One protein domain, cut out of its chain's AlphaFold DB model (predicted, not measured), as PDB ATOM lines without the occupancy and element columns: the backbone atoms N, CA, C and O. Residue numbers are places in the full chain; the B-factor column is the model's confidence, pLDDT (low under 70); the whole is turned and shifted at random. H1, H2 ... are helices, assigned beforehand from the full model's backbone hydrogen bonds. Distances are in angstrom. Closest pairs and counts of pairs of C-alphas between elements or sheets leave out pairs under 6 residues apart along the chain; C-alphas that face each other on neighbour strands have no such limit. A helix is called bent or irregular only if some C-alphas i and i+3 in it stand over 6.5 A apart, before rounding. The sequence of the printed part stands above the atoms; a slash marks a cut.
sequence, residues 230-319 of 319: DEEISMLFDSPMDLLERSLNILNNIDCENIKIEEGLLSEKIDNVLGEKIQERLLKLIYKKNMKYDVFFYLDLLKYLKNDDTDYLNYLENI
ATOM      1  N   ASP A 230      17.396 -12.222 -61.155       91.12
ATOM      2  CA  ASP A 230      16.233 -12.316 -60.266       91.12
ATOM      3  C   ASP A 230      16.396 -13.466 -59.256       91.12
ATOM      4  O   ASP A 230      15.979 -13.347 -58.101       91.12
ATOM      5  N   GLU A 231      17.057 -14.562 -59.653       90.50
ATOM      6  CA  GLU A 231      17.435 -15.645 -58.742       90.50
ATOM      7  C   GLU A 231      18.476 -15.193 -57.720       90.50
ATOM      8  O   GLU A 231      18.330 -15.509 -56.545       90.50
ATOM      9  N   GLU A 232      19.497 -14.440 -58.126       90.12
ATOM     10  CA  GLU A 232      20.519 -13.899 -57.223       90.12
ATOM     11  C   GLU A 232      19.920 -12.907 -56.217       90.12
ATOM     12  O   GLU A 232      20.187 -12.999 -55.017       90.12
ATOM     13  N   ILE A 233      19.050 -12.006 -56.681       87.75
ATOM     14  CA  ILE A 233      18.269 -11.113 -55.818       87.75
ATOM     15  C   ILE A 233      17.421 -11.955 -54.866       87.75
ATOM     16  O   ILE A 233      17.471 -11.755 -53.660       87.75
ATOM     17  N   SER A 234      16.701 -12.959 -55.360       86.00
ATOM     18  CA  SER A 234      15.923 -13.843 -54.489       86.00
ATOM     19  C   SER A 234      16.814 -14.544 -53.461       86.00
ATOM     20  O   SER A 234      16.487 -14.543 -52.284       86.00
ATOM     21  N   MET A 235      17.986 -15.056 -53.845       85.69
ATOM     22  CA  MET A 235      18.930 -15.724 -52.942       85.69
ATOM     23  C   MET A 235      19.452 -14.808 -51.830       85.69
ATOM     24  O   MET A 235      19.550 -15.252 -50.684       85.69
ATOM     25  N   LEU A 236      19.742 -13.538 -52.137       80.31
ATOM     26  CA  LEU A 236      20.148 -12.548 -51.132       80.31
ATOM     27  C   LEU A 236      19.047 -12.288 -50.092       80.31
ATOM     28  O   LEU A 236      19.355 -11.946 -48.947       80.31
ATOM     29  N   PHE A 237      17.779 -12.476 -50.468       74.94
ATOM     30  CA  PHE A 237      16.618 -12.140 -49.641       74.94
ATOM     31  C   PHE A 237      15.845 -13.365 -49.091       74.94
ATOM     32  O   PHE A 237      15.093 -13.204 -48.130       74.94
ATOM     33  N   ASP A 238      16.071 -14.583 -49.603       73.56
ATOM     34  CA  ASP A 238      15.330 -15.820 -49.264       73.56
ATOM     35  C   ASP A 238      16.061 -16.778 -48.292       73.56
ATOM     36  O   ASP A 238      15.554 -17.852 -47.967       73.56
ATOM     37  N   SER A 239      17.234 -16.404 -47.777       59.22
ATOM     38  CA  SER A 239      18.092 -17.225 -46.891       59.22
ATOM     39  C   SER A 239      18.427 -16.439 -45.592       59.22
ATOM     40  O   SER A 239      18.049 -15.271 -45.527       59.22
ATOM     41  N   PRO A 240      19.067 -16.977 -44.517       47.19
ATOM     42  CA  PRO A 240      18.918 -16.529 -43.106       47.19
ATOM     43  C   PRO A 240      19.433 -15.111 -42.770       47.19
ATOM     44  O   PRO A 240      19.491 -14.699 -41.608       47.19
ATOM     45  N   MET A 241      19.823 -14.360 -43.788       51.62
ATOM     46  CA  MET A 241      20.147 -12.950 -43.731       51.62
ATOM     47  C   MET A 241      18.939 -12.082 -43.394       51.62
ATOM     48  O   MET A 241      19.148 -11.065 -42.750       51.62
ATOM     49  N   ASP A 242      17.712 -12.481 -43.759       66.06
ATOM     50  CA  ASP A 242      16.501 -11.654 -43.596       66.06
ATOM     51  C   ASP A 242      16.799 -10.190 -43.942       66.06
ATOM     52  O   ASP A 242      16.694  -9.286 -43.112       66.06
ATOM     53  N   LEU A 243      17.341  -9.998 -45.150       64.69
ATOM     54  CA  LEU A 243      18.001  -8.761 -45.557       64.69
ATOM     55  C   LEU A 243      17.087  -7.558 -45.367       64.69
ATOM     56  O   LEU A 243      17.534  -6.499 -44.936       64.69
ATOM     57  N   LEU A 244      15.793  -7.762 -45.604       65.94
ATOM     58  CA  LEU A 244      14.770  -6.776 -45.339       65.94
ATOM     59  C   LEU A 244      14.630  -6.487 -43.840       65.94
ATOM     60  O   LEU A 244      14.785  -5.340 -43.449       65.94
ATOM     61  N   GLU A 245      14.395  -7.489 -42.981       71.38
ATOM     62  CA  GLU A 245      14.251  -7.264 -41.533       71.38
ATOM     63  C   GLU A 245      15.523  -6.648 -40.930       71.38
ATOM     64  O   GLU A 245      15.431  -5.733 -40.116       71.38
ATOM     65  N   ARG A 246      16.720  -7.068 -41.360       72.81
ATOM     66  CA  ARG A 246      17.991  -6.486 -40.895       72.81
ATOM     67  C   ARG A 246      18.219  -5.071 -41.403       72.81
ATOM     68  O   ARG A 246      18.587  -4.220 -40.597       72.81
ATOM     69  N   SER A 247      17.979  -4.807 -42.687       69.44
ATOM     70  CA  SER A 247      18.089  -3.454 -43.248       69.44
ATOM     71  C   SER A 247      17.116  -2.523 -42.544       69.44
ATOM     72  O   SER A 247      17.515  -1.473 -42.066       69.44
ATOM     73  N   LEU A 248      15.867  -2.948 -42.368       69.88
ATOM     74  CA  LEU A 248      14.840  -2.182 -41.672       69.88
ATOM     75  C   LEU A 248      15.187  -1.964 -40.191       69.88
ATOM     76  O   LEU A 248      15.022  -0.857 -39.692       69.88
ATOM     77  N   ASN A 249      15.742  -2.960 -39.494       74.12
ATOM     78  CA  ASN A 249      16.212  -2.795 -38.113       74.12
ATOM     79  C   ASN A 249      17.389  -1.814 -38.001       74.12
ATOM     80  O   ASN A 249      17.439  -1.032 -37.053       74.12
ATOM     81  N   ILE A 250      18.334  -1.844 -38.945       72.88
ATOM     82  CA  ILE A 250      19.441  -0.880 -39.009       72.88
ATOM     83  C   ILE A 250      18.885   0.516 -39.284       72.88
ATOM     84  O   ILE A 250      19.203   1.452 -38.554       72.88
ATOM     85  N   LEU A 251      17.997   0.632 -40.273       69.62
ATOM     86  CA  LEU A 251      17.418   1.898 -40.704       69.62
ATOM     87  C   LEU A 251      16.525   2.531 -39.628       69.62
ATOM     88  O   LEU A 251      16.544   3.745 -39.451       69.62
ATOM     89  N   ASN A 252      15.814   1.721 -38.839       71.62
ATOM     90  CA  ASN A 252      14.968   2.205 -37.749       71.62
ATOM     91  C   ASN A 252      15.741   2.918 -36.623       71.62
ATOM     92  O   ASN A 252      15.177   3.720 -35.874       71.62
ATOM     93  N   ASN A 253      17.037   2.633 -36.494       71.12
ATOM     94  CA  ASN A 253      17.894   3.273 -35.499       71.12
ATOM     95  C   ASN A 253      18.513   4.588 -35.994       71.12
ATOM     96  O   ASN A 253      19.189   5.258 -35.214       71.12
ATOM     97  N   ILE A 254      18.294   4.968 -37.257       68.88
ATOM     98  CA  ILE A 254      18.852   6.193 -37.828       68.88
ATOM     99  C   ILE A 254      17.927   7.376 -37.552       68.88
ATOM    100  O   ILE A 254      16.705   7.244 -37.463       68.88
ATOM    101  N   ASP A 255      18.537   8.548 -37.427       69.75
ATOM    102  CA  ASP A 255      17.851   9.824 -37.540       69.75
ATOM    103  C   ASP A 255      17.696  10.190 -39.026       69.75
ATOM    104  O   ASP A 255      18.668  10.573 -39.689       69.75
ATOM    105  N   CYS A 256      16.491   9.984 -39.565       65.12
ATOM    106  CA  CYS A 256      16.207  10.088 -40.996       65.12
ATOM    107  C   CYS A 256      16.452  11.487 -41.580       65.12
ATOM    108  O   CYS A 256      16.651  11.590 -42.787       65.12
ATOM    109  N   GLU A 257      16.527  12.539 -40.755       65.88
ATOM    110  CA  GLU A 257      16.855  13.900 -41.208       65.88
ATOM    111  C   GLU A 257      18.240  13.996 -41.878       65.88
ATOM    112  O   GLU A 257      18.496  14.914 -42.658       65.88
ATOM    113  N   ASN A 258      19.132  13.034 -41.614       62.78
ATOM    114  CA  ASN A 258      20.487  13.008 -42.169       62.78
ATOM    115  C   ASN A 258      20.632  12.136 -43.428       62.78
ATOM    116  O   ASN A 258      21.718  12.096 -44.007       62.78
ATOM    117  N   ILE A 259      19.576  11.440 -43.865       64.00
ATOM    118  CA  ILE A 259      19.633  10.554 -45.035       64.00
ATOM    119  C   ILE A 259      19.013  11.269 -46.243       64.00
ATOM    120  O   ILE A 259      17.811  11.515 -46.285       64.00
ATOM    121  N   LYS A 260      19.820  11.575 -47.263       61.53
ATOM    122  CA  LYS A 260      19.332  12.124 -48.539       61.53
ATOM    123  C   LYS A 260      19.029  11.001 -49.529       61.53
ATOM    124  O   LYS A 260      19.887  10.651 -50.325       61.53
ATOM    125  N   ILE A 261      17.847  10.401 -49.490       62.16
ATOM    126  CA  ILE A 261      17.442   9.447 -50.538       62.16
ATOM    127  C   ILE A 261      16.788  10.249 -51.659       62.16
ATOM    128  O   ILE A 261      15.721  10.823 -51.458       62.16
ATOM    129  N   GLU A 262      17.465  10.360 -52.801       58.31
ATOM    130  CA  GLU A 262      16.967  11.145 -53.943       58.31
ATOM    131  C   GLU A 262      15.949  10.360 -54.785       58.31
ATOM    132  O   GLU A 262      14.995  10.944 -55.298       58.31
ATOM    133  N   GLU A 263      16.094   9.036 -54.860       60.41
ATOM    134  CA  GLU A 263      15.197   8.112 -55.556       60.41
ATOM    135  C   GLU A 263      15.001   6.890 -54.646       60.41
ATOM    136  O   GLU A 263      15.965   6.440 -54.033       60.41
ATOM    137  N   GLY A 264      13.759   6.424 -54.460       64.81
ATOM    138  CA  GLY A 264      13.372   5.470 -53.405       64.81
ATOM    139  C   GLY A 264      14.325   4.280 -53.198       64.81
ATOM    140  O   GLY A 264      14.991   3.822 -54.121       64.81
ATOM    141  N   LEU A 265      14.356   3.743 -51.971       69.50
ATOM    142  CA  LEU A 265      15.383   2.795 -51.501       69.50
ATOM    143  C   LEU A 265      15.590   1.577 -52.419       69.50
ATOM    144  O   LEU A 265      16.698   1.060 -52.528       69.50
ATOM    145  N   LEU A 266      14.517   1.083 -53.035       77.56
ATOM    146  CA  LEU A 266      14.518  -0.127 -53.848       77.56
ATOM    147  C   LEU A 266      14.217   0.230 -55.303       77.56
ATOM    148  O   LEU A 266      13.235   0.921 -55.587       77.56
ATOM    149  N   SER A 267      15.071  -0.251 -56.209       82.75
ATOM    150  CA  SER A 267      14.908  -0.066 -57.650       82.75
ATOM    151  C   SER A 267      13.658  -0.778 -58.170       82.75
ATOM    152  O   SER A 267      13.191  -1.752 -57.578       82.75
ATOM    153  N   GLU A 268      13.158  -0.359 -59.337       86.12
ATOM    154  CA  GLU A 268      12.023  -1.012 -60.011       86.12
ATOM    155  C   GLU A 268      12.259  -2.522 -60.197       86.12
ATOM    156  O   GLU A 268      11.345  -3.337 -60.082       86.12
ATOM    157  N   LYS A 269      13.511  -2.924 -60.443       85.69
ATOM    158  CA  LYS A 269      13.867  -4.338 -60.558       85.69
ATOM    159  C   LYS A 269      13.675  -5.081 -59.239       85.69
ATOM    160  O   LYS A 269      13.074  -6.152 -59.236       85.69
ATOM    161  N   ILE A 270      14.149  -4.520 -58.129       82.81
ATOM    162  CA  ILE A 270      13.937  -5.121 -56.809       82.81
ATOM    163  C   ILE A 270      12.440  -5.177 -56.483       82.81
ATOM    164  O   ILE A 270      11.971  -6.206 -55.998       82.81
ATOM    165  N   ASP A 271      11.682  -4.127 -56.806       84.44
ATOM    166  CA  ASP A 271      10.227  -4.086 -56.622       84.44
ATOM    167  C   ASP A 271       9.531  -5.232 -57.355       84.44
ATOM    168  O   ASP A 271       8.697  -5.929 -56.776       84.44
ATOM    169  N   ASN A 272       9.912  -5.466 -58.609       87.06
ATOM    170  CA  ASN A 272       9.331  -6.519 -59.432       87.06
ATOM    171  C   ASN A 272       9.654  -7.925 -58.907       87.06
ATOM    172  O   ASN A 272       8.804  -8.812 -58.973       87.06
ATOM    173  N   VAL A 273      10.862  -8.137 -58.374       85.69
ATOM    174  CA  VAL A 273      11.297  -9.453 -57.876       85.69
ATOM    175  C   VAL A 273      10.778  -9.731 -56.463       85.69
ATOM    176  O   VAL A 273      10.408 -10.862 -56.143       85.69
ATOM    177  N   LEU A 274      10.753  -8.717 -55.595       83.69
ATOM    178  CA  LEU A 274      10.550  -8.891 -54.155       83.69
ATOM    179  C   LEU A 274       9.319  -8.179 -53.594       83.69
ATOM    180  O   LEU A 274       9.042  -8.360 -52.411       83.69
ATOM    181  N   GLY A 275       8.557  -7.416 -54.380       84.50
ATOM    182  CA  GLY A 275       7.487  -6.539 -53.887       84.50
ATOM    183  C   GLY A 275       6.493  -7.209 -52.934       84.50
ATOM    184  O   GLY A 275       6.223  -6.685 -51.854       84.50
ATOM    185  N   GLU A 276       6.003  -8.408 -53.265       84.12
ATOM    186  CA  GLU A 276       5.088  -9.155 -52.385       84.12
ATOM    187  C   GLU A 276       5.757  -9.598 -51.074       84.12
ATOM    188  O   GLU A 276       5.159  -9.509 -49.999       84.12
ATOM    189  N   LYS A 277       7.022 -10.032 -51.139       82.12
ATOM    190  CA  LYS A 277       7.802 -10.439 -49.960       82.12
ATOM    191  C   LYS A 277       8.123  -9.240 -49.070       82.12
ATOM    192  O   LYS A 277       8.038  -9.347 -47.846       82.12
ATOM    193  N   ILE A 278       8.463  -8.103 -49.680       80.44
ATOM    194  CA  ILE A 278       8.683  -6.826 -48.999       80.44
ATOM    195  C   ILE A 278       7.410  -6.436 -48.251       80.44
ATOM    196  O   ILE A 278       7.466  -6.213 -47.043       80.44
ATOM    197  N   GLN A 279       6.255  -6.459 -48.925       83.25
ATOM    198  CA  GLN A 279       4.961  -6.178 -48.308       83.25
ATOM    199  C   GLN A 279       4.695  -7.081 -47.093       83.25
ATOM    200  O   GLN A 279       4.412  -6.582 -46.002       83.25
ATOM    201  N   GLU A 280       4.809  -8.406 -47.244       82.75
ATOM    202  CA  GLU A 280       4.532  -9.357 -46.156       82.75
ATOM    203  C   GLU A 280       5.404  -9.085 -44.917       82.75
ATOM    204  O   GLU A 280       4.947  -9.163 -43.770       82.75
ATOM    205  N   ARG A 281       6.678  -8.755 -45.135       78.44
ATOM    206  CA  ARG A 281       7.649  -8.489 -44.070       78.44
ATOM    207  C   ARG A 281       7.458  -7.118 -43.425       78.44
ATOM    208  O   ARG A 281       7.533  -7.034 -42.198       78.44
ATOM    209  N   LEU A 282       7.156  -6.081 -44.206       77.81
ATOM    210  CA  LEU A 282       6.825  -4.751 -43.684       77.81
ATOM    211  C   LEU A 282       5.608  -4.821 -42.763       77.81
ATOM    212  O   LEU A 282       5.677  -4.335 -41.635       77.81
ATOM    213  N   LEU A 283       4.544  -5.518 -43.176       79.44
ATOM    214  CA  LEU A 283       3.360  -5.716 -42.337       79.44
ATOM    215  C   LEU A 283       3.731  -6.360 -40.993       79.44
ATOM    216  O   LEU A 283       3.336  -5.859 -39.939       79.44
ATOM    217  N   LYS A 284       4.562  -7.415 -40.991       79.50
ATOM    218  CA  LYS A 284       5.044  -8.054 -39.746       79.50
ATOM    219  C   LYS A 284       5.802  -7.084 -38.833       79.50
ATOM    220  O   LYS A 284       5.670  -7.188 -37.612       79.50
ATOM    221  N   LEU A 285       6.593  -6.164 -39.382       74.62
ATOM    222  CA  LEU A 285       7.340  -5.174 -38.598       74.62
ATOM    223  C   LEU A 285       6.441  -4.079 -38.022       74.62
ATOM    224  O   LEU A 285       6.597  -3.737 -36.845       74.62
ATOM    225  N   ILE A 286       5.464  -3.605 -38.801       74.94
ATOM    226  CA  ILE A 286       4.433  -2.668 -38.334       74.94
ATOM    227  C   ILE A 286       3.674  -3.287 -37.156       74.94
ATOM    228  O   ILE A 286       3.559  -2.671 -36.097       74.94
ATOM    229  N   TYR A 287       3.250  -4.550 -37.286       75.44
ATOM    230  CA  TYR A 287       2.579  -5.288 -36.212       75.44
ATOM    231  C   TYR A 287       3.406  -5.384 -34.926       75.44
ATOM    232  O   TYR A 287       2.857  -5.305 -33.825       75.44
ATOM    233  N   LYS A 288       4.728  -5.548 -35.048       77.06
ATOM    234  CA  LYS A 288       5.646  -5.608 -33.903       77.06
ATOM    235  C   LYS A 288       5.934  -4.233 -33.280       77.06
ATOM    236  O   LYS A 288       6.561  -4.203 -32.227       77.06
ATOM    237  N   LYS A 289       5.471  -3.124 -33.876       68.06
ATOM    238  CA  LYS A 289       5.777  -1.734 -33.468       68.06
ATOM    239  C   LYS A 289       7.277  -1.414 -33.475       68.06
ATOM    240  O   LYS A 289       7.751  -0.605 -32.687       68.06
ATOM    241  N   ASN A 290       8.021  -2.067 -34.361       69.69
ATOM    242  CA  ASN A 290       9.481  -2.006 -34.384       69.69
ATOM    243  C   ASN A 290      10.023  -1.006 -35.412       69.69
ATOM    244  O   ASN A 290      11.188  -1.114 -35.781       69.69
ATOM    245  N   MET A 291       9.205  -0.070 -35.906       71.31
ATOM    246  CA  MET A 291       9.644   0.895 -36.911       71.31
ATOM    247  C   MET A 291       8.942   2.254 -36.778       71.31
ATOM    248  O   MET A 291       7.725   2.295 -36.598       71.31
ATOM    249  N   LYS A 292       9.712   3.349 -36.846       76.12
ATOM    250  CA  LYS A 292       9.218   4.739 -36.828       76.12
ATOM    251  C   LYS A 292       8.556   5.108 -38.159       76.12
ATOM    252  O   LYS A 292       9.016   4.668 -39.209       76.12
ATOM    253  N   TYR A 293       7.527   5.958 -38.123       76.06
ATOM    254  CA  TYR A 293       6.833   6.422 -39.331       76.06
ATOM    255  C   TYR A 293       7.759   7.147 -40.311       76.06
ATOM    256  O   TYR A 293       7.729   6.851 -41.504       76.06
ATOM    257  N   ASP A 294       8.638   8.016 -39.808       74.50
ATOM    258  CA  ASP A 294       9.583   8.757 -40.647       74.50
ATOM    259  C   ASP A 294      10.421   7.809 -41.511       74.50
ATOM    260  O   ASP A 294      10.614   8.048 -42.697       74.50
ATOM    261  N   VAL A 295      10.822   6.659 -40.967       74.44
ATOM    262  CA  VAL A 295      11.592   5.649 -41.702       74.44
ATOM    263  C   VAL A 295      10.777   5.065 -42.864       74.44
ATOM    264  O   VAL A 295      11.323   4.875 -43.947       74.44
ATOM    265  N   PHE A 296       9.469   4.832 -42.695       75.00
ATOM    266  CA  PHE A 296       8.602   4.394 -43.799       75.00
ATOM    267  C   PHE A 296       8.492   5.441 -44.903       75.00
ATOM    268  O   PHE A 296       8.503   5.085 -46.082       75.00
ATOM    269  N   PHE A 297       8.360   6.707 -44.513       76.12
ATOM    270  CA  PHE A 297       8.204   7.818 -45.440       76.12
ATOM    271  C   PHE A 297       9.502   8.093 -46.210       76.12
ATOM    272  O   PHE A 297       9.495   8.089 -47.438       76.12
ATOM    273  N   TYR A 298      10.628   8.252 -45.508       72.75
ATOM    274  CA  TYR A 298      11.925   8.569 -46.114       72.75
ATOM    275  C   TYR A 298      12.467   7.455 -47.015       72.75
ATOM    276  O   TYR A 298      13.183   7.740 -47.970       72.75
ATOM    277  N   LEU A 299      12.133   6.192 -46.735       73.44
ATOM    278  CA  LEU A 299      12.559   5.051 -47.551       73.44
ATOM    279  C   LEU A 299      11.568   4.690 -48.667       73.44
ATOM    280  O   LEU A 299      11.787   3.695 -49.357       73.44
ATOM    281  N   ASP A 300      10.482   5.454 -48.827       78.81
ATOM    282  CA  ASP A 300       9.394   5.170 -49.773       78.81
ATOM    283  C   ASP A 300       8.828   3.740 -49.626       78.81
ATOM    284  O   ASP A 300       8.502   3.050 -50.589       78.81
ATOM    285  N   LEU A 301       8.722   3.249 -48.386       78.56
ATOM    286  CA  LEU A 301       8.200   1.907 -48.092       78.56
ATOM    287  C   LEU A 301       6.669   1.879 -48.035       78.56
ATOM    288  O   LEU A 301       6.061   0.807 -48.076       78.56
ATOM    289  N   LEU A 302       6.030   3.049 -47.958       79.69
ATOM    290  CA  LEU A 302       4.572   3.166 -47.967       79.69
ATOM    291  C   LEU A 302       3.961   2.654 -49.279       79.69
ATOM    292  O   LEU A 302       2.832   2.169 -49.256       79.69
ATOM    293  N   LYS A 303       4.711   2.669 -50.392       85.31
ATOM    294  CA  LYS A 303       4.244   2.162 -51.695       85.31
ATOM    295  C   LYS A 303       3.858   0.677 -51.688       85.31
ATOM    296  O   LYS A 303       3.097   0.247 -52.549       85.31
ATOM    297  N   TYR A 304       4.355  -0.108 -50.725       83.06
ATOM    298  CA  TYR A 304       4.018  -1.532 -50.595       83.06
ATOM    299  C   TYR A 304       2.761  -1.796 -49.755       83.06
ATOM    300  O   TYR A 304       2.301  -2.937 -49.698       83.06
ATOM    301  N   LEU A 305       2.205  -0.781 -49.087       82.50
ATOM    302  CA  LEU A 305       0.969  -0.912 -48.315       82.50
ATOM    303  C   LEU A 305      -0.242  -0.735 -49.242       82.50
ATOM    304  O   LEU A 305      -0.269   0.148 -50.097       82.50
ATOM    305  N   LYS A 306      -1.253  -1.598 -49.103       79.88
ATOM    306  CA  LYS A 306      -2.493  -1.535 -49.895       79.88
ATOM    307  C   LYS A 306      -3.501  -0.606 -49.214       79.88
ATOM    308  O   LYS A 306      -3.446  -0.392 -48.013       79.88
ATOM    309  N   ASN A 307      -4.479  -0.094 -49.965       65.88
ATOM    310  CA  ASN A 307      -5.524   0.790 -49.416       65.88
ATOM    311  C   ASN A 307      -6.341   0.149 -48.281       65.88
ATOM    312  O   ASN A 307      -6.843   0.864 -47.425       65.88
ATOM    313  N   ASP A 308      -6.449  -1.180 -48.250       66.38
ATOM    314  CA  ASP A 308      -7.130  -1.897 -47.165       66.38
ATOM    315  C   ASP A 308      -6.262  -1.990 -45.887       66.38
ATOM    316  O   ASP A 308      -6.743  -2.418 -44.840       66.38
ATOM    317  N   ASP A 309      -5.006  -1.526 -45.940       68.06
ATOM    318  CA  ASP A 309      -4.101  -1.358 -44.798       68.06
ATOM    319  C   ASP A 309      -4.301   0.020 -44.103       68.06
ATOM    320  O   ASP A 309      -3.438   0.510 -43.369       68.06
ATOM    321  N   THR A 310      -5.454   0.677 -44.291       58.31
ATOM    322  CA  THR A 310      -5.778   1.994 -43.698       58.31
ATOM    323  C   THR A 310      -5.735   2.033 -42.171       58.31
ATOM    324  O   THR A 310      -5.392   3.067 -41.594       58.31
ATOM    325  N   ASP A 311      -6.023   0.917 -41.497       61.31
ATOM    326  CA  ASP A 311      -5.921   0.831 -40.034       61.31
ATOM    327  C   ASP A 311      -4.468   0.994 -39.546       61.31
ATOM    328  O   ASP A 311      -4.235   1.467 -38.433       61.31
ATOM    329  N   TYR A 312      -3.483   0.672 -40.392       62.94
ATOM    330  CA  TYR A 312      -2.059   0.787 -40.075       62.94
ATOM    331  C   TYR A 312      -1.512   2.193 -40.324       62.94
ATOM    332  O   TYR A 312      -0.660   2.651 -39.566       62.94
ATOM    333  N   LEU A 313      -2.018   2.902 -41.339       60.41
ATOM    334  CA  LEU A 313      -1.649   4.301 -41.596       60.41
ATOM    335  C   LEU A 313      -2.097   5.203 -40.439       60.41
ATOM    336  O   LEU A 313      -1.287   5.949 -39.894       60.41
ATOM    337  N   ASN A 314      -3.338   5.025 -39.970       62.03
ATOM    338  CA  ASN A 314      -3.847   5.707 -38.776       62.03
ATOM    339  C   ASN A 314      -3.040   5.357 -37.511       62.03
ATOM    340  O   ASN A 314      -2.988   6.137 -36.564       62.03
ATOM    341  N   TYR A 315      -2.429   4.172 -37.460       62.84
ATOM    342  CA  TYR A 315      -1.607   3.737 -36.334       62.84
ATOM    343  C   TYR A 315      -0.204   4.366 -36.348       62.84
ATOM    344  O   TYR A 315       0.315   4.711 -35.288       62.84
ATOM    345  N   LEU A 316       0.390   4.551 -37.529       61.25
ATOM    346  CA  LEU A 316       1.699   5.185 -37.688       61.25
ATOM    347  C   LEU A 316       1.669   6.700 -37.414       61.25
ATOM    348  O   LEU A 316       2.644   7.218 -36.890       61.25
ATOM    349  N   GLU A 317       0.553   7.390 -37.683       57.19
ATOM    350  CA  GLU A 317       0.370   8.821 -37.356       57.19
ATOM    351  C   GLU A 317       0.281   9.116 -35.840       57.19
ATOM    352  O   GLU A 317       0.340  10.272 -35.425       57.19
ATOM    353  N   ASN A 318       0.113   8.085 -35.000       56.38
ATOM    354  CA  ASN A 318      -0.071   8.206 -33.548       56.38
ATOM    355  C   ASN A 318       1.181   7.835 -32.714       56.38
ATOM    356  O   ASN A 318       1.077   7.756 -31.484       56.38
ATOM    357  N   ILE A 319       2.334   7.578 -33.349       53.62
ATOM    358  CA  ILE A 319       3.639   7.275 -32.715       53.62
ATOM    359  C   ILE A 319       4.625   8.393 -33.025       53.62
ATOM    360  O   ILE A 319       5.316   8.824 -32.076       53.62
TER     361      ILE A 319
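AT A GLANCE: This is residues 230 to 319 of the 319 residues of an uncharacterized protein of archaeon (UniProt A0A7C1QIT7). A kinked helix, H3, makes the core, with H1, H2 and the short H5 packed on it; H4 and H6 lie near the end away from H1. The 90 printed residues include six named helices, H1 to H6 in order, and no named strand: all helix. It is compact, radius of gyration of the C-alphas 13.0 A, spans 39 by 31 by 24 A.

HOW THE PARTS SIT: H1, residues 230 to 238, touches H3, residues 268 to 287, with H3's residues 270 to 274 alone; closest C-alphas Asp 230 and Val 273, 6.2 A. H2, residues 243 to 252, touches H3's residues 278 to 285 alone, at a steep tilt of 62 degrees; closest C-alphas Leu 244 and Ile 278, 7.1 A. H5, residues 301 to 304, touches H3's residues 275 to 279 alone; closest C-alphas Gln 279 and Tyr 304, 5.3 A. H4, residues 293 to 298, and H6, residues 307 to 316, are close but not clearly touching; closest C-alphas Tyr 293 and Leu 316, 5.5 A. Every O i to N i+4 pair is within hydrogen-bond range in H1, H2 and H4, 14 of 16 in H3, 4 of 6 in H6; H5 is too short.

IN THESE COORDINATES: H1 begins at C-alpha 230 (16.233, -12.316, -60.266). H3, 26.0 A long, is irregular, C-alphas 273 and 276 being 8.3 A apart, with a kink of 77 degrees near residue 275. H6, irregular too, C-alphas 308 and 311 being 7.7 A apart, ends at C-alpha 316 (1.699, 5.185, -37.688).

THE WHOLE: The printed part has no cut. The link H2 to H3 is long. Residues 254 to 265 and 307 to 319 are among 36 with pLDDT under 70.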